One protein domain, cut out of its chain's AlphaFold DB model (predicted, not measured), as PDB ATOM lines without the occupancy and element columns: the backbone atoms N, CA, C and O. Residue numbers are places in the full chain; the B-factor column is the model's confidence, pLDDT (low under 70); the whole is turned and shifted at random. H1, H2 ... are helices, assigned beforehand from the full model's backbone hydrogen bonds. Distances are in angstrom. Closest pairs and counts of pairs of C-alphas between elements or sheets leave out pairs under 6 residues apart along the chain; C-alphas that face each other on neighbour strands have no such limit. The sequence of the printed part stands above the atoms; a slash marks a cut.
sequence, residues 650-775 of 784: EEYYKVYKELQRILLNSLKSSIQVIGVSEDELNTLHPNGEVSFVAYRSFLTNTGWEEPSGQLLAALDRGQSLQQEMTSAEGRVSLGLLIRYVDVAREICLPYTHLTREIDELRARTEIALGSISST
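What this domain is: This is residues 650 to 775 of the 784 residues of an uncharacterized protein of Choiromyces venosus 120613-1 (UniProt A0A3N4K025). Three helices, H1, H5 and H6, run nearly side by side as a bundle, their centres making a triangle, and H4 packs on H5 as a further long helix running back along it. H3 folds against part of H4, the short H2 lies near the last residues of H1, and the last residues of H6, 770 to 775, stick out at one end. The printed part has 126 residues with six named helices, in the order H1 to H6, and no named strand; the class is all helix. The whole is compact, with a radius of gyration of the C-alphas of 15.1 A, and elongated, spanning 54 by 31 by 25 A.

Where its parts are: H1, residues 650 to 672, begins at C-alpha 650 at (0.230, 9.559, -20.856) and is 32.9 A long from first to last C-alpha. H2 holds residues 678 to 683 and H3 residues 692 to 701. H4, residues 709 to 727, is 27.0 A long and begins at C-alpha 709 at (15.683, 6.365, -51.900). H5, residues 734 to 747, is 19.9 A long. H6, residues 752 to 775, is 35.9 A long and ends at C-alpha 775 at (-4.132, 27.992, -18.961).

How they stand to each other: In the bundle, H1 touches H5 the same way at a shallow tilt of 15 degrees, with the closest C-alphas those of Leu 663 and Ala 744, 6.4 A apart. H6, with residues 754 to 765 alone, touches H1 opposite ways at 10 degrees, the closest C-alphas being Val 655 and Leu 761, 6.9 A apart. H5 and H6 form a helical hairpin, closest at the C-alphas of Arg 745 and Thr 755, 5.9 A apart. H4 and H5 form another, closest at the C-alphas of Ala 714 and Val 743, 5.9 A apart, while H4 and H6 are apart. H3 and H4 form a third, with residues 712 to 719 of H4 alone; the C-alphas of Phe 692 and Gln 719 come closest, at 5.3 A. H1 and H2 only just touch, with 3 pairs of C-alphas within 8 A, the closest being Lys 668 and Leu 681 at 6.8 A. H2 and H3 are near each other, with 5 pairs of C-alphas within 10 A. Each O i to N i+4 pair is within hydrogen-bond range in H1, H2, H3 and H4; in H5 it is 9 of 10 and in H6 17 of 20.

The domain as a whole: The two C-alphas farthest apart are those of Gly 703 and Thr 775, at 54.2 A. The printed part has no cut. The links H1 to H2 and H5 to H6 are tight, the other three are short, and no link is long. The mean pLDDT of the printed part is 76.5; it is under 70 at residue 674, residues 684 to 688, residues 703 to 707, residue 730 and residues 768 to 775.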
ATOM      1  N   GLU A 650       1.106  10.696 -20.517       76.38
ATOM      2  CA  GLU A 650       0.230   9.559 -20.856       76.38
ATOM      3  C   GLU A 650      -0.434   9.716 -22.241       76.38
ATOM      4  O   GLU A 650      -0.412   8.784 -23.052       76.38
ATOM      5  N   GLU A 651      -0.977  10.896 -22.564       73.75
ATOM      6  CA  GLU A 651      -1.565  11.168 -23.887       73.75
ATOM      7  C   GLU A 651      -0.524  11.104 -25.019       73.75
ATOM      8  O   GLU A 651      -0.792  10.514 -26.071       73.75
ATOM      9  N   TYR A 652       0.699  11.610 -24.810       74.06
ATOM     10  CA  TYR A 652       1.781  11.424 -25.788       74.06
ATOM     11  C   TYR A 652       2.128   9.945 -25.996       74.06
ATOM     12  O   TYR A 652       2.406   9.538 -27.130       74.06
ATOM     13  N   TYR A 653       2.074   9.119 -24.946       76.06
ATOM     14  CA  TYR A 653       2.306   7.678 -25.065       76.06
ATOM     15  C   TYR A 653       1.188   6.969 -25.849       76.06
ATOM     16  O   TYR A 653       1.484   6.121 -26.698       76.06
ATOM     17  N   LYS A 654      -0.082   7.354 -25.651       77.12
ATOM     18  CA  LYS A 654      -1.224   6.867 -26.452       77.12
ATOM     19  C   LYS A 654      -1.061   7.216 -27.930       77.12
ATOM     20  O   LYS A 654      -1.149   6.327 -28.778       77.12
ATOM     21  N   VAL A 655      -0.752   8.477 -28.245       72.88
ATOM     22  CA  VAL A 655      -0.500   8.923 -29.627       72.88
ATOM     23  C   VAL A 655       0.681   8.167 -30.244       72.88
ATOM     24  O   VAL A 655       0.577   7.689 -31.371       72.88
ATOM     25  N   TYR A 656       1.784   7.989 -29.512       73.75
ATOM     26  CA  TYR A 656       2.938   7.217 -29.984       73.75
ATOM     27  C   TYR A 656       2.581   5.755 -30.296       73.75
ATOM     28  O   TYR A 656       2.963   5.237 -31.349       73.75
ATOM     29  N   LYS A 657       1.806   5.091 -29.429       78.69
ATOM     30  CA  LYS A 657       1.341   3.714 -29.651       78.69
ATOM     31  C   LYS A 657       0.409   3.592 -30.855       78.69
ATOM     32  O   LYS A 657       0.533   2.637 -31.624       78.69
ATOM     33  N   GLU A 658      -0.457   4.572 -31.077       73.69
ATOM     34  CA  GLU A 658      -1.354   4.585 -32.235       73.69
ATOM     35  C   GLU A 658      -0.609   4.874 -33.553       73.69
ATOM     36  O   GLU A 658      -0.874   4.240 -34.576       73.69
ATOM     37  N   LEU A 659       0.419   5.732 -33.528       74.75
ATOM     38  CA  LEU A 659       1.335   5.923 -34.659       74.75
ATOM     39  C   LEU A 659       2.124   4.645 -34.979       74.75
ATOM     40  O   LEU A 659       2.259   4.300 -36.154       74.75
ATOM     41  N   GLN A 660       2.595   3.905 -33.963       77.56
ATOM     42  CA  GLN A 660       3.195   2.579 -34.168       77.56
ATOM     43  C   GLN A 660       2.200   1.613 -34.838       77.56
ATOM     44  O   GLN A 660       2.587   0.919 -35.779       77.56
ATOM     45  N   ARG A 661       0.925   1.590 -34.416       83.06
ATOM     46  CA  ARG A 661      -0.127   0.746 -35.018       83.06
ATOM     47  C   ARG A 661      -0.338   1.066 -36.503       83.06
ATOM     48  O   ARG A 661      -0.367   0.151 -37.327       83.06
ATOM     49  N   ILE A 662      -0.464   2.346 -36.855       73.19
ATOM     50  CA  ILE A 662      -0.689   2.785 -38.243       73.19
ATOM     51  C   ILE A 662       0.528   2.481 -39.124       73.19
ATOM     52  O   ILE A 662       0.373   1.909 -40.204       73.19
ATOM     53  N   LEU A 663       1.740   2.791 -38.653       75.00
ATOM     54  CA  LEU A 663       2.984   2.469 -39.359       75.00
ATOM     55  C   LEU A 663       3.146   0.964 -39.596       75.00
ATOM     56  O   LEU A 663       3.500   0.556 -40.703       75.00
ATOM     57  N   LEU A 664       2.863   0.137 -38.583       78.06
ATOM     58  CA  LEU A 664       2.928  -1.320 -38.691       78.06
ATOM     59  C   LEU A 664       1.977  -1.833 -39.776       78.06
ATOM     60  O   LEU A 664       2.386  -2.638 -40.608       78.06
ATOM     61  N   ASN A 665       0.742  -1.331 -39.802       75.81
ATOM     62  CA  ASN A 665      -0.255  -1.707 -40.802       75.81
ATOM     63  C   ASN A 665       0.131  -1.233 -42.214       75.81
ATOM     64  O   ASN A 665       0.007  -2.005 -43.165       75.81
ATOM     65  N   SER A 666       0.661  -0.013 -42.359       76.38
ATOM     66  CA  SER A 666       1.139   0.510 -43.649       76.38
ATOM     67  C   SER A 666       2.290  -0.319 -44.218       76.38
ATOM     68  O   SER A 666       2.311  -0.644 -45.407       76.38
ATOM     69  N   LEU A 667       3.269  -0.665 -43.378       75.44
ATOM     70  CA  LEU A 667       4.465  -1.392 -43.797       75.44
ATOM     71  C   LEU A 667       4.172  -2.886 -44.025       75.44
ATOM     72  O   LEU A 667       4.651  -3.439 -45.016       75.44
ATOM     73  N   LYS A 668       3.282  -3.504 -43.228       79.50
ATOM     74  CA  LYS A 668       2.704  -4.823 -43.538       79.50
ATOM     75  C   LYS A 668       1.986  -4.817 -44.889       79.50
ATOM     76  O   LYS A 668       2.262  -5.683 -45.709       79.50
ATOM     77  N   SER A 669       1.118  -3.836 -45.151       76.50
ATOM     78  CA  SER A 669       0.398  -3.725 -46.430       76.50
ATOM     79  C   SER A 669       1.360  -3.565 -47.616       76.50
ATOM     80  O   SER A 669       1.226  -4.271 -48.614       76.50
ATOM     81  N   SER A 670       2.396  -2.734 -47.461       73.44
ATOM     82  CA  SER A 670       3.445  -2.532 -48.475       73.44
ATOM     83  C   SER A 670       4.186  -3.820 -48.841       73.44
ATOM     84  O   SER A 670       4.528  -4.017 -50.001       73.44
ATOM     85  N   ILE A 671       4.423  -4.702 -47.868       72.75
ATOM     86  CA  ILE A 671       5.145  -5.966 -48.069       72.75
ATOM     87  C   ILE A 671       4.206  -7.131 -48.427       72.75
ATOM     88  O   ILE A 671       4.618  -8.052 -49.125       72.75
ATOM     89  N   GLN A 672       2.921  -7.085 -48.075       74.44
ATOM     90  CA  GLN A 672       1.954  -8.081 -48.548       74.44
ATOM     91  C   GLN A 672       1.766  -8.010 -50.077       74.44
ATOM     92  O   GLN A 672       1.598  -9.039 -50.728       74.44
ATOM     93  N   VAL A 673       1.904  -6.817 -50.674       70.44
ATOM     94  CA  VAL A 673       1.959  -6.611 -52.139       70.44
ATOM     95  C   VAL A 673       3.180  -7.288 -52.791       70.44
ATOM     96  O   VAL A 673       3.132  -7.629 -53.970       70.44
ATOM     97  N   ILE A 674       4.246  -7.553 -52.027       68.25
ATOM     98  CA  ILE A 674       5.467  -8.253 -52.475       68.25
ATOM     99  C   ILE A 674       5.254  -9.787 -52.526       68.25
ATOM    100  O   ILE A 674       6.092 -10.511 -53.058       68.25
ATOM    101  N   GLY A 675       4.117 -10.301 -52.033       74.12
ATOM    102  CA  GLY A 675       3.806 -11.740 -52.003       74.12
ATOM    103  C   GLY A 675       4.434 -12.495 -50.824       74.12
ATOM    104  O   GLY A 675       4.486 -13.721 -50.831       74.12
ATOM    105  N   VAL A 676       4.914 -11.757 -49.822       73.75
ATOM    106  CA  VAL A 676       5.549 -12.270 -48.600       73.75
ATOM    107  C   VAL A 676       4.505 -12.891 -47.670       73.75
ATOM    108  O   VAL A 676       3.385 -12.387 -47.560       73.75
ATOM    109  N   SER A 677       4.869 -13.982 -46.988       76.19
ATOM    110  CA  SER A 677       3.970 -14.661 -46.050       76.19
ATOM    111  C   SER A 677       3.683 -13.804 -44.810       76.19
ATOM    112  O   SER A 677       4.522 -13.020 -44.357       76.19
ATOM    113  N   GLU A 678       2.490 -13.955 -44.222       74.38
ATOM    114  CA  GLU A 678       2.175 -13.220 -42.991       74.38
ATOM    115  C   GLU A 678       3.058 -13.677 -41.812       74.38
ATOM    116  O   GLU A 678       3.383 -12.872 -40.941       74.38
ATOM    117  N   ASP A 679       3.531 -14.926 -41.824       74.69
ATOM    118  CA  ASP A 679       4.463 -15.454 -40.825       74.69
ATOM    119  C   ASP A 679       5.835 -14.770 -40.890       74.69
ATOM    120  O   ASP A 679       6.323 -14.299 -39.861       74.69
ATOM    121  N   GLU A 680       6.427 -14.615 -42.082       73.31
ATOM    122  CA  GLU A 680       7.666 -13.842 -42.262       73.31
ATOM    123  C   GLU A 680       7.486 -12.391 -41.798       73.31
ATOM    124  O   GLU A 680       8.300 -11.886 -41.018       73.31
ATOM    125  N   LEU A 681       6.372 -11.752 -42.172       70.00
ATOM    126  CA  LEU A 681       5.993 -10.422 -41.682       70.00
ATOM    127  C   LEU A 681       5.851 -10.353 -40.153       70.00
ATOM    128  O   LEU A 681       6.188  -9.334 -39.549       70.00
ATOM    129  N   ASN A 682       5.368 -11.415 -39.509       74.06
ATOM    130  CA  ASN A 682       5.246 -11.486 -38.055       74.06
ATOM    131  C   ASN A 682       6.610 -11.671 -37.364       74.06
ATOM    132  O   ASN A 682       6.790 -11.149 -36.262       74.06
ATOM    133  N   THR A 683       7.604 -12.309 -38.005       75.75
ATOM    134  CA  THR A 683       8.970 -12.406 -37.439       75.75
ATOM    135  C   THR A 683       9.659 -11.047 -37.273       75.75
ATOM    136  O   THR A 683      10.479 -10.884 -36.369       75.75
ATOM    137  N   LEU A 684       9.294 -10.050 -38.088       66.81
ATOM    138  CA  LEU A 684       9.826  -8.687 -37.996       66.81
ATOM    139  C   LEU A 684       9.304  -7.926 -36.752       66.81
ATOM    140  O   LEU A 684       9.945  -6.966 -36.316       66.81
ATOM    141  N   HIS A 685       8.172  -8.353 -36.164       68.62
ATOM    142  CA  HIS A 685       7.441  -7.624 -35.108       68.62
ATOM    143  C   HIS A 685       6.941  -8.519 -33.955       68.62
ATOM    144  O   HIS A 685       5.744  -8.513 -33.653       68.62
ATOM    145  N   PRO A 686       7.829  -9.234 -33.233       54.00
ATOM    146  CA  PRO A 686       7.432 -10.155 -32.158       54.00
ATOM    147  C   PRO A 686       6.616  -9.491 -31.034       54.00
ATOM    148  O   PRO A 686       5.776 -10.144 -30.419       54.00
ATOM    149  N   ASN A 687       6.821  -8.189 -30.801       64.38
ATOM    150  CA  ASN A 687       6.163  -7.416 -29.740       64.38
ATOM    151  C   ASN A 687       5.051  -6.474 -30.257       64.38
ATOM    152  O   ASN A 687       4.546  -5.659 -29.492       64.38
ATOM    153  N   GLY A 688       4.713  -6.513 -31.553       64.62
ATOM    154  CA  GLY A 688       3.771  -5.562 -32.166       64.62
ATOM    155  C   GLY A 688       4.293  -4.121 -32.315       64.62
ATOM    156  O   GLY A 688       3.537  -3.239 -32.709       64.62
ATOM    157  N   GLU A 689       5.572  -3.865 -32.030       73.56
ATOM    158  CA  GLU A 689       6.215  -2.567 -32.270       73.56
ATOM    159  C   GLU A 689       6.911  -2.524 -33.635       73.56
ATOM    160  O   GLU A 689       7.522  -3.502 -34.077       73.56
ATOM    161  N   VAL A 690       6.878  -1.362 -34.292       74.88
ATOM    162  CA  VAL A 690       7.602  -1.127 -35.548       74.88
ATOM    163  C   VAL A 690       9.104  -1.106 -35.283       74.88
ATOM    164  O   VAL A 690       9.598  -0.275 -34.527       74.88
ATOM    165  N   SER A 691       9.840  -1.995 -35.947       82.31
ATOM    166  CA  SER A 691      11.300  -1.960 -36.025       82.31
ATOM    167  C   SER A 691      11.705  -1.469 -37.410       82.31
ATOM    168  O   SER A 691      11.675  -2.226 -38.382       82.31
ATOM    169  N   PHE A 692      12.091  -0.193 -37.514       81.56
ATOM    170  CA  PHE A 692      12.578   0.366 -38.781       81.56
ATOM    171  C   PHE A 692      13.837  -0.360 -39.275       81.56
ATOM    172  O   PHE A 692      13.992  -0.557 -40.476       81.56
ATOM    173  N   VAL A 693      14.680  -0.848 -38.354       83.50
ATOM    174  CA  VAL A 693      15.868  -1.664 -38.660       83.50
ATOM    175  C   VAL A 693      15.483  -2.955 -39.386       83.50
ATOM    176  O   VAL A 693      16.111  -3.319 -40.383       83.50
ATOM    177  N   ALA A 694      14.443  -3.642 -38.898       82.56
ATOM    178  CA  ALA A 694      13.965  -4.893 -39.479       82.56
ATOM    179  C   ALA A 694      13.347  -4.651 -40.863       82.56
ATOM    180  O   ALA A 694      13.756  -5.296 -41.825       82.56
ATOM    181  N   TYR A 695      12.459  -3.657 -40.992       79.62
ATOM    182  CA  TYR A 695      11.850  -3.293 -42.275       79.62
ATOM    183  C   TYR A 695      12.870  -2.848 -43.326       79.62
ATOM    184  O   TYR A 695      12.813  -3.307 -44.463       79.62
ATOM    185  N   ARG A 696      13.838  -2.007 -42.947       83.00
ATOM    186  CA  ARG A 696      14.942  -1.587 -43.818       83.00
ATOM    187  C   ARG A 696      15.729  -2.793 -44.325       83.00
ATOM    188  O   ARG A 696      15.919  -2.929 -45.527       83.00
ATOM    189  N   SER A 697      16.154  -3.665 -43.408       83.19
ATOM    190  CA  SER A 697      16.937  -4.864 -43.735       83.19
ATOM    191  C   SER A 697      16.153  -5.827 -44.627       83.19
ATOM    192  O   SER A 697      16.716  -6.414 -45.543       83.19
ATOM    193  N   PHE A 698      14.848  -5.966 -44.385       82.69
ATOM    194  CA  PHE A 698      13.954  -6.783 -45.197       82.69
ATOM    195  C   PHE A 698      13.856  -6.244 -46.632       82.69
ATOM    196  O   PHE A 698      14.165  -6.967 -47.575       82.69
ATOM    197  N   LEU A 699      13.532  -4.956 -46.792       80.06
ATOM    198  CA  LEU A 699      13.398  -4.297 -48.098       80.06
ATOM    199  C   LEU A 699      14.707  -4.273 -48.908       80.06
ATOM    200  O   LEU A 699      14.652  -4.298 -50.134       80.06
ATOM    201  N   THR A 700      15.879  -4.258 -48.262       80.19
ATOM    202  CA  THR A 700      17.168  -4.397 -48.969       80.19
ATOM    203  C   THR A 700      17.518  -5.840 -49.337       80.19
ATOM    204  O   THR A 700      18.323  -6.048 -50.241       80.19
ATOM    205  N   ASN A 701      16.948  -6.839 -48.654       80.50
ATOM    206  CA  ASN A 701      17.296  -8.251 -48.840       80.50
ATOM    207  C   ASN A 701      16.360  -8.996 -49.805       80.50
ATOM    208  O   ASN A 701      16.776 -10.001 -50.376       80.50
ATOM    209  N   THR A 702      15.123  -8.533 -50.010       72.31
ATOM    210  CA  THR A 702      14.147  -9.188 -50.907       72.31
ATOM    211  C   THR A 702      14.412  -8.983 -52.401       72.31
ATOM    212  O   THR A 702      13.728  -9.592 -53.220       72.31
ATOM    213  N   GLY A 703      15.394  -8.156 -52.781       62.16
ATOM    214  CA  GLY A 703      15.815  -7.988 -54.179       62.16
ATOM    215  C   GLY A 703      14.755  -7.371 -55.101       62.16
ATOM    216  O   GLY A 703      14.799  -7.592 -56.309       62.16
ATOM    217  N   TRP A 704      13.792  -6.639 -54.537       65.62
ATOM    218  CA  TRP A 704      12.767  -5.916 -55.293       65.62
ATOM    219  C   TRP A 704      13.337  -4.711 -56.060       65.62
ATOM    220  O   TRP A 704      14.491  -4.332 -55.853       65.62
ATOM    221  N   GLU A 705      12.524  -4.102 -56.937       59.06
ATOM    222  CA  GLU A 705      12.852  -2.795 -57.532       59.06
ATOM    223  C   GLU A 705      13.283  -1.828 -56.422       59.06
ATOM    224  O   GLU A 705      12.608  -1.767 -55.392       59.06
ATOM    225  N   GLU A 706      14.412  -1.123 -56.613       64.81
ATOM    226  CA  GLU A 706      15.101  -0.406 -55.531       64.81
ATOM    227  C   GLU A 706      14.105   0.424 -54.699       64.81
ATOM    228  O   GLU A 706      13.549   1.403 -55.218       64.81
ATOM    229  N   PRO A 707      13.847   0.052 -53.424       69.44
ATOM    230  CA  PRO A 707      12.843   0.725 -52.615       69.44
ATOM    231  C   PRO A 707      13.244   2.189 -52.521       69.44
ATOM    232  O   PRO A 707      14.387   2.493 -52.169       69.44
ATOM    233  N   SER A 708      12.325   3.078 -52.915       78.19
ATOM    234  CA  SER A 708      12.686   4.437 -53.327       78.19
ATOM    235  C   SER A 708      13.623   5.097 -52.315       78.19
ATOM    236  O   SER A 708      13.416   5.002 -51.104       78.19
ATOM    237  N   GLY A 709      14.669   5.783 -52.792       82.69
ATOM    238  CA  GLY A 709      15.683   6.365 -51.900       82.69
ATOM    239  C   GLY A 709      15.089   7.293 -50.829       82.69
ATOM    240  O   GLY A 709      15.657   7.440 -49.748       82.69
ATOM    241  N   GLN A 710      13.904   7.853 -51.094       83.31
ATOM    242  CA  GLN A 710      13.091   8.573 -50.122       83.31
ATOM    243  C   GLN A 710      12.540   7.670 -49.002       83.31
ATOM    244  O   GLN A 710      12.708   8.016 -47.835       83.31
ATOM    245  N   LEU A 711      11.938   6.517 -49.323       83.06
ATOM    246  CA  LEU A 711      11.453   5.546 -48.335       83.06
ATOM    247  C   LEU A 711      12.602   5.014 -47.466       83.06
ATOM    248  O   LEU A 711      12.483   5.024 -46.244       83.06
ATOM    249  N   LEU A 712      13.732   4.618 -48.063       84.94
ATOM    250  CA  LEU A 712      14.909   4.185 -47.295       84.94
ATOM    251  C   LEU A 712      15.406   5.289 -46.347       84.94
ATOM    252  O   LEU A 712      15.634   5.031 -45.167       84.94
ATOM    253  N   ALA A 713      15.498   6.534 -46.826       87.38
ATOM    254  CA  ALA A 713      15.906   7.661 -45.994       87.38
ATOM    255  C   ALA A 713      14.874   8.008 -44.897       87.38
ATOM    256  O   ALA A 713      15.262   8.488 -43.830       87.38
ATOM    257  N   ALA A 714      13.579   7.769 -45.128       87.19
ATOM    258  CA  ALA A 714      12.530   7.926 -44.122       87.19
ATOM    259  C   ALA A 714      12.611   6.833 -43.042       87.19
ATOM    260  O   ALA A 714      12.516   7.147 -41.858       87.19
ATOM    261  N   LEU A 715      12.884   5.577 -43.419       86.31
ATOM    262  CA  LEU A 715      13.154   4.484 -42.473       86.31
ATOM    263  C   LEU A 715      14.411   4.765 -41.627       86.31
ATOM    264  O   LEU A 715      14.374   4.576 -40.413       86.31
ATOM    265  N   ASP A 716      15.483   5.294 -42.230       89.44
ATOM    266  CA  ASP A 716      16.699   5.711 -41.512       89.44
ATOM    267  C   ASP A 716      16.423   6.853 -40.511       89.44
ATOM    268  O   ASP A 716      16.909   6.826 -39.374       89.44
ATOM    269  N   ARG A 717      15.579   7.832 -40.875       91.88
ATOM    270  CA  ARG A 717      15.100   8.864 -39.935       91.88
ATOM    271  C   ARG A 717      14.243   8.266 -38.817       91.88
ATOM    272  O   ARG A 717      14.449   8.615 -37.657       91.88
ATOM    273  N   GLY A 718      13.331   7.351 -39.142       87.19
ATOM    274  CA  GLY A 718      12.478   6.657 -38.174       87.19
ATOM    275  C   GLY A 718      13.287   5.866 -37.149       87.19
ATOM    276  O   GLY A 718      13.039   5.984 -35.950       87.19
ATOM    277  N   GLN A 719      14.315   5.139 -37.599       87.62
ATOM    278  CA  GLN A 719      15.264   4.445 -36.726       87.62
ATOM    279  C   GLN A 719      15.969   5.416 -35.770       87.62
ATOM    280  O   GLN A 719      16.042   5.142 -34.573       87.62
ATOM    281  N   SER A 720      16.469   6.547 -36.277       89.69
ATOM    282  CA  SER A 720      17.154   7.556 -35.454       89.69
ATOM    283  C   SER A 720      16.229   8.148 -34.380       89.69
ATOM    284  O   SER A 720      16.600   8.218 -33.210       89.69
ATOM    285  N   LEU A 721      14.984   8.478 -34.740       86.25
ATOM    286  CA  LEU A 721      13.983   8.995 -33.800       86.25
ATOM    287  C   LEU A 721      13.547   7.938 -32.775       86.25
ATOM    288  O   LEU A 721      13.375   8.264 -31.605       86.25
ATOM    289  N   GLN A 722      13.416   6.670 -33.175       83.75
ATOM    290  CA  GLN A 722      13.128   5.566 -32.255       83.75
ATOM    291  C   GLN A 722      14.275   5.360 -31.250       83.75
ATOM    292  O   GLN A 722      14.026   5.157 -30.061       83.75
ATOM    293  N   GLN A 723      15.532   5.476 -31.691       84.75
ATOM    294  CA  GLN A 723      16.694   5.464 -30.797       84.75
ATOM    295  C   GLN A 723      16.682   6.669 -29.838       84.75
ATOM    296  O   GLN A 723      16.833   6.472 -28.633       84.75
ATOM    297  N   GLU A 724      16.421   7.882 -30.332       85.75
ATOM    298  CA  GLU A 724      16.269   9.105 -29.519       85.75
ATOM    299  C   GLU A 724      15.148   8.959 -28.464       85.75
ATOM    300  O   GLU A 724      15.363   9.287 -27.299       85.75
ATOM    301  N   MET A 725      14.001   8.362 -28.818       79.81
ATOM    302  CA  MET A 725      12.897   8.058 -27.890       79.81
ATOM    303  C   MET A 725      13.291   7.040 -26.815       79.81
ATOM    304  O   MET A 725      13.058   7.276 -25.631       79.81
ATOM    305  N   THR A 726      13.917   5.919 -27.196       79.38
ATOM    306  CA  THR A 726      14.395   4.923 -26.213       79.38
ATOM    307  C   THR A 726      15.518   5.453 -25.314       79.38
ATOM    308  O   THR A 726      15.627   5.023 -24.170       79.38
ATOM    309  N   SER A 727      16.310   6.422 -25.787       81.94
ATOM    310  CA  SER A 727      17.359   7.078 -24.990       81.94
ATOM    311  C   SER A 727      16.808   8.106 -23.994       81.94
ATOM    312  O   SER A 727      17.497   8.453 -23.042       81.94
ATOM    313  N   ALA A 728      15.574   8.586 -24.188       77.44
ATOM    314  CA  ALA A 728      14.924   9.577 -23.328       77.44
ATOM    315  C   ALA A 728      14.217   8.961 -22.098       77.44
ATOM    316  O   ALA A 728      13.362   9.606 -21.496       77.44
ATOM    317  N   GLU A 729      14.525   7.705 -21.752       70.94
ATOM    318  CA  GLU A 729      13.938   6.960 -20.619       70.94
ATOM    319  C   GLU A 729      12.391   6.957 -20.608       70.94
ATOM    320  O   GLU A 729      11.757   6.906 -19.559       70.94
ATOM    321  N   GLY A 730      11.772   7.011 -21.794       59.59
ATOM    322  CA  GLY A 730      10.314   7.046 -21.969       59.59
ATOM    323  C   GLY A 730       9.694   8.447 -22.019       59.59
ATOM    324  O   GLY A 730       8.542   8.570 -22.429       59.59
ATOM    325  N   ARG A 731      10.444   9.513 -21.705       70.50
ATOM    326  CA  ARG A 731       9.972  10.907 -21.795       70.50
ATOM    327  C   ARG A 731       9.954  11.397 -23.242       70.50
ATOM    328  O   ARG A 731      10.859  12.093 -23.707       70.50
ATOM    329  N   VAL A 732       8.908  11.020 -23.975       75.06
ATOM    330  CA  VAL A 732       8.702  11.426 -25.371       75.06
ATOM    331  C   VAL A 732       8.359  12.917 -25.432       75.06
ATOM    332  O   VAL A 732       7.204  13.319 -25.322       75.06
ATOM    333  N   SER A 733       9.376  13.760 -25.623       80.75
ATOM    334  CA  SER A 733       9.158  15.197 -25.829       80.75
ATOM    335  C   SER A 733       8.321  15.464 -27.087       80.75
ATOM    336  O   SER A 733       8.463  14.780 -28.104       80.75
ATOM    337  N   LEU A 734       7.493  16.512 -27.065       77.94
ATOM    338  CA  LEU A 734       6.654  16.885 -28.210       77.94
ATOM    339  C   LEU A 734       7.452  17.005 -29.518       77.94
ATOM    340  O   LEU A 734       7.052  16.476 -30.552       77.94
ATOM    341  N   GLY A 735       8.589  17.707 -29.481       82.00
ATOM    342  CA  GLY A 735       9.423  17.934 -30.663       82.00
ATOM    343  C   GLY A 735      10.022  16.647 -31.240       82.00
ATOM    344  O   GLY A 735      10.483  16.646 -32.377       82.00
ATOM    345  N   LEU A 736      10.018  15.553 -30.478       81.31
ATOM    346  CA  LEU A 736      10.384  14.211 -30.919       81.31
ATOM    347  C   LEU A 736       9.169  13.465 -31.502       81.31
ATOM    348  O   LEU A 736       9.288  12.855 -32.563       81.31
ATOM    349  N   LEU A 737       7.988  13.602 -30.886       80.44
ATOM    350  CA  LEU A 737       6.725  13.047 -31.390       80.44
ATOM    351  C   LEU A 737       6.311  13.657 -32.742       80.44
ATOM    352  O   LEU A 737       5.996  12.910 -33.662       80.44
ATOM    353  N   ILE A 738       6.391  14.983 -32.917       83.38
ATOM    354  CA  ILE A 738       6.077  15.646 -34.201       83.38
ATOM    355  C   ILE A 738       7.030  15.175 -35.311       83.38
ATOM    356  O   ILE A 738       6.575  14.817 -36.394       83.38
ATOM    357  N   ARG A 739       8.342  15.078 -35.037       86.94
ATOM    358  CA  ARG A 739       9.312  14.522 -36.002       86.94
ATOM    359  C   ARG A 739       8.971  13.079 -36.399       86.94
ATOM    360  O   ARG A 739       9.172  12.701 -37.549       86.94
ATOM    361  N   TYR A 740       8.444  12.285 -35.466       81.94
ATOM    362  CA  TYR A 740       8.000  10.911 -35.718       81.94
ATOM    363  C   TYR A 740       6.705  10.859 -36.546       81.94
ATOM    364  O   TYR A 740       6.609  10.045 -37.461       81.94
ATOM    365  N   VAL A 741       5.750  11.765 -36.295       84.31
ATOM    366  CA  VAL A 741       4.543  11.969 -37.123       84.31
ATOM    367  C   VAL A 741       4.918  12.340 -38.560       84.31
ATOM    368  O   VAL A 741       4.388  11.742 -39.493       84.31
ATOM    369  N   ASP A 742       5.851  13.274 -38.759       86.56
ATOM    370  CA  ASP A 742       6.289  13.692 -40.098       86.56
ATOM    371  C   ASP A 742       6.965  12.541 -40.870       86.56
ATOM    372  O   ASP A 742       6.673  12.335 -42.050       86.56
ATOM    373  N   VAL A 743       7.795  11.723 -40.206       86.75
ATOM    374  CA  VAL A 743       8.371  10.503 -40.808       86.75
ATOM    375  C   VAL A 743       7.299   9.445 -41.092       86.75
ATOM    376  O   VAL A 743       7.327   8.821 -42.154       86.75
ATOM    377  N   ALA A 744       6.328   9.262 -40.195       82.31
ATOM    378  CA  ALA A 744       5.213   8.346 -40.423       82.31
ATOM    379  C   ALA A 744       4.389   8.756 -41.648       82.31
ATOM    380  O   ALA A 744       4.055   7.919 -42.484       82.31
ATOM    381  N   ARG A 745       4.126  10.057 -41.796       84.38
ATOM    382  CA  ARG A 745       3.428  10.645 -42.941       84.38
ATOM    383  C   ARG A 745       4.181  10.435 -44.254       84.38
ATOM    384  O   ARG A 745       3.553  10.180 -45.274       84.38
ATOM    385  N   GLU A 746       5.509  10.523 -44.236       86.00
ATOM    386  CA  GLU A 746       6.351  10.291 -45.416       86.00
ATOM    387  C   GLU A 746       6.366   8.814 -45.842       86.00
ATOM    388  O   GLU A 746       6.249   8.517 -47.029       86.00
ATOM    389  N   ILE A 747       6.430   7.883 -44.883       82.94
ATOM    390  CA  ILE A 747       6.325   6.435 -45.137       82.94
ATOM    391  C   ILE A 747       4.929   6.071 -45.669       82.94
ATOM    392  O   ILE A 747       4.804   5.295 -46.615       82.94
ATOM    393  N   CYS A 748       3.879   6.661 -45.095       82.62
ATOM    394  CA  CYS A 748       2.489   6.422 -45.480       82.62
ATOM    395  C   CYS A 748       2.014   7.265 -46.680       82.62
ATOM    396  O   CYS A 748       0.851   7.151 -47.063       82.62
ATOM    397  N   LEU A 749       2.879   8.076 -47.302       81.50
ATOM    398  CA  LEU A 749       2.530   8.968 -48.417       81.50
ATOM    399  C   LEU A 749       1.892   8.258 -49.639       81.50
ATOM    400  O   LEU A 749       1.003   8.851 -50.254       81.50
ATOM    401  N   PRO A 750       2.252   7.002 -49.998       76.88
ATOM    402  CA  PRO A 750       1.539   6.245 -51.035       76.88
ATOM    403  C   PRO A 750       0.089   5.883 -50.659       76.88
ATOM    404  O   PRO A 750      -0.720   5.567 -51.532       76.88
ATOM    405  N   TYR A 751      -0.257   5.933 -49.370       76.62
ATOM    406  CA  TYR A 751      -1.531   5.493 -48.806       76.62
ATOM    407  C   TYR A 751      -2.366   6.699 -48.362       76.62
ATOM    408  O   TYR A 751      -2.337   7.146 -47.212       76.62
ATOM    409  N   THR A 752      -3.172   7.211 -49.292       73.19
ATOM    410  CA  THR A 752      -4.009   8.413 -49.105       73.19
ATOM    411  C   THR A 752      -4.979   8.333 -47.921       73.19
ATOM    412  O   THR A 752      -5.302   9.366 -47.336       73.19
ATOM    413  N   HIS A 753      -5.424   7.132 -47.534       73.31
ATOM    414  CA  HIS A 753      -6.280   6.932 -46.362       73.31
ATOM    415  C   HIS A 753      -5.492   7.034 -45.043       73.31
ATOM    416  O   HIS A 753      -5.882   7.803 -44.169       73.31
ATOM    417  N   LEU A 754      -4.334   6.372 -44.935       75.25
ATOM    418  CA  LEU A 754      -3.474   6.439 -43.743       75.25
ATOM    419  C   LEU A 754      -2.868   7.834 -43.540       75.25
ATOM    420  O   LEU A 754      -2.718   8.283 -42.407       75.25
ATOM    421  N   THR A 755      -2.590   8.559 -44.629       75.56
ATOM    422  CA  THR A 755      -2.167   9.969 -44.567       75.56
ATOM    423  C   THR A 755      -3.189  10.829 -43.809       75.56
ATOM    424  O   THR A 755      -2.799  11.684 -43.018       75.56
ATOM    425  N   ARG A 756      -4.498  10.568 -43.977       79.69
ATOM    426  CA  ARG A 756      -5.562  11.273 -43.243       79.69
ATOM    427  C   ARG A 756      -5.597  10.902 -41.758       79.69
ATOM    428  O   ARG A 756      -5.793  11.793 -40.939       79.69
ATOM    429  N   GLU A 757      -5.410   9.631 -41.405       77.62
ATOM    430  CA  GLU A 757      -5.346   9.198 -39.996       77.62
ATOM    431  C   GLU A 757      -4.146   9.834 -39.272       77.62
ATOM    432  O   GLU A 757      -4.275  10.305 -38.143       77.62
ATOM    433  N   ILE A 758      -2.996   9.936 -39.947       80.81
ATOM    434  CA  ILE A 758      -1.791  10.587 -39.412       80.81
ATOM    435  C   ILE A 758      -1.986  12.104 -39.280       80.81
ATOM    436  O   ILE A 758      -1.596  12.674 -38.262       80.81
ATOM    437  N   ASP A 759      -2.634  12.757 -40.249       82.25
ATOM    438  CA  ASP A 759      -2.983  14.181 -40.156       82.25
ATOM    439  C   ASP A 759      -4.003  14.462 -39.035       82.25
ATOM    440  O   ASP A 759      -3.940  15.512 -38.393       82.25
ATOM    441  N   GLU A 760      -4.902  13.521 -38.732       82.25
ATOM    442  CA  GLU A 760      -5.813  13.637 -37.590       82.25
ATOM    443  C   GLU A 760      -5.088  13.434 -36.249       82.25
ATOM    444  O   GLU A 760      -5.304  14.211 -35.319       82.25
ATOM    445  N   LEU A 761      -4.180  12.457 -36.138       77.25
ATOM    446  CA  LEU A 761      -3.332  12.292 -34.947       77.25
ATOM    447  C   LEU A 761      -2.418  13.499 -34.721       77.25
ATOM    448  O   LEU A 761      -2.248  13.934 -33.579       77.25
ATOM    449  N   ARG A 762      -1.889  14.092 -35.797       83.31
ATOM    450  CA  ARG A 762      -1.175  15.370 -35.747       83.31
ATOM    451  C   ARG A 762      -2.063  16.460 -35.149       83.31
ATOM    452  O   ARG A 762      -1.668  17.075 -34.164       83.31
ATOM    453  N   ALA A 763      -3.268  16.649 -35.686       82.06
ATOM    454  CA  ALA A 763      -4.206  17.657 -35.198       82.06
ATOM    455  C   ALA A 763      -4.602  17.427 -33.727       82.06
ATOM    456  O   ALA A 763      -4.633  18.379 -32.955       82.06
ATOM    457  N   ARG A 764      -4.832  16.177 -33.301       76.56
ATOM    458  CA  ARG A 764      -5.083  15.827 -31.889       76.56
ATOM    459  C   ARG A 764      -3.894  16.192 -30.991       76.56
ATOM    460  O   ARG A 764      -4.095  16.786 -29.936       76.56
ATOM    461  N   THR A 765      -2.668  15.912 -31.440       73.12
ATOM    462  CA  THR A 765      -1.429  16.297 -30.736       73.12
ATOM    463  C   THR A 765      -1.305  17.820 -30.626       73.12
ATOM    464  O   THR A 765      -1.018  18.341 -29.554       73.12
ATOM    465  N   GLU A 766      -1.571  18.551 -31.712       80.75
ATOM    466  CA  GLU A 766      -1.523  20.018 -31.751       80.75
ATOM    467  C   GLU A 766      -2.637  20.665 -30.892       80.75
ATOM    468  O   GLU A 766      -2.403  21.692 -30.253       80.75
ATOM    469  N   ILE A 767      -3.817  20.039 -30.785       78.75
ATOM    470  CA  ILE A 767      -4.924  20.477 -29.913       78.75
ATOM    471  C   ILE A 767      -4.607  20.251 -28.429       78.75
ATOM    472  O   ILE A 767      -4.858  21.147 -27.621       78.75
ATOM    473  N   ALA A 768      -4.026  19.102 -28.060       67.56
ATOM    474  CA  ALA A 768      -3.646  18.807 -26.674       67.56
ATOM    475  C   ALA A 768      -2.713  19.889 -26.090       67.56
ATOM    476  O   ALA A 768      -2.869  20.296 -24.939       67.56
ATOM    477  N   LEU A 769      -1.812  20.438 -26.914       64.56
ATOM    478  CA  LEU A 769      -0.933  21.558 -26.555       64.56
ATOM    479  C   LEU A 769      -1.664  22.885 -26.367       64.56
ATOM    480  O   LEU A 769      -1.324  23.651 -25.463       64.56
ATOM    481  N   GLY A 770      -2.645  23.181 -27.224       65.81
ATOM    482  CA  GLY A 770      -3.408  24.430 -27.169       65.81
ATOM    483  C   GLY A 770      -4.097  24.620 -25.816       65.81
ATOM    484  O   GLY A 770      -4.097  25.725 -25.270       65.81
ATOM    485  N   SER A 771      -4.590  23.526 -25.234       60.22
ATOM    486  CA  SER A 771      -5.175  23.490 -23.889       60.22
ATOM    487  C   SER A 771      -4.173  23.847 -22.783       60.22
ATOM    488  O   SER A 771      -4.532  24.564 -21.853       60.22
ATOM    489  N   ILE A 772      -2.915  23.405 -22.899       59.22
ATOM    490  CA  ILE A 772      -1.844  23.657 -21.912       59.22
ATOM    491  C   ILE A 772      -1.319  25.099 -22.027       59.22
ATOM    492  O   ILE A 772      -1.087  25.774 -21.027       59.22
ATOM    493  N   SER A 773      -1.155  25.612 -23.251       48.97
ATOM    494  CA  SER A 773      -0.652  26.977 -23.466       48.97
ATOM    495  C   SER A 773      -1.679  28.072 -23.139       48.97
ATOM    496  O   SER A 773      -1.297  29.234 -22.991       48.97
ATOM    497  N   SER A 774      -2.970  27.729 -23.051       47.06
ATOM    498  CA  SER A 774      -4.051  28.689 -22.767       47.06
ATOM    499  C   SER A 774      -4.351  28.850 -21.272       47.06
ATOM    500  O   SER A 774      -4.960  29.839 -20.875       47.06
ATOM    501  N   THR A 775      -3.926  27.912 -20.419       44.62
ATOM    502  CA  THR A 775      -4.132  27.992 -18.961       44.62
ATOM    503  C   THR A 775      -3.078  28.839 -18.243       44.62
ATOM    504  O   THR A 775      -3.349  29.345 -17.160       44.62
TER     505      THR A 775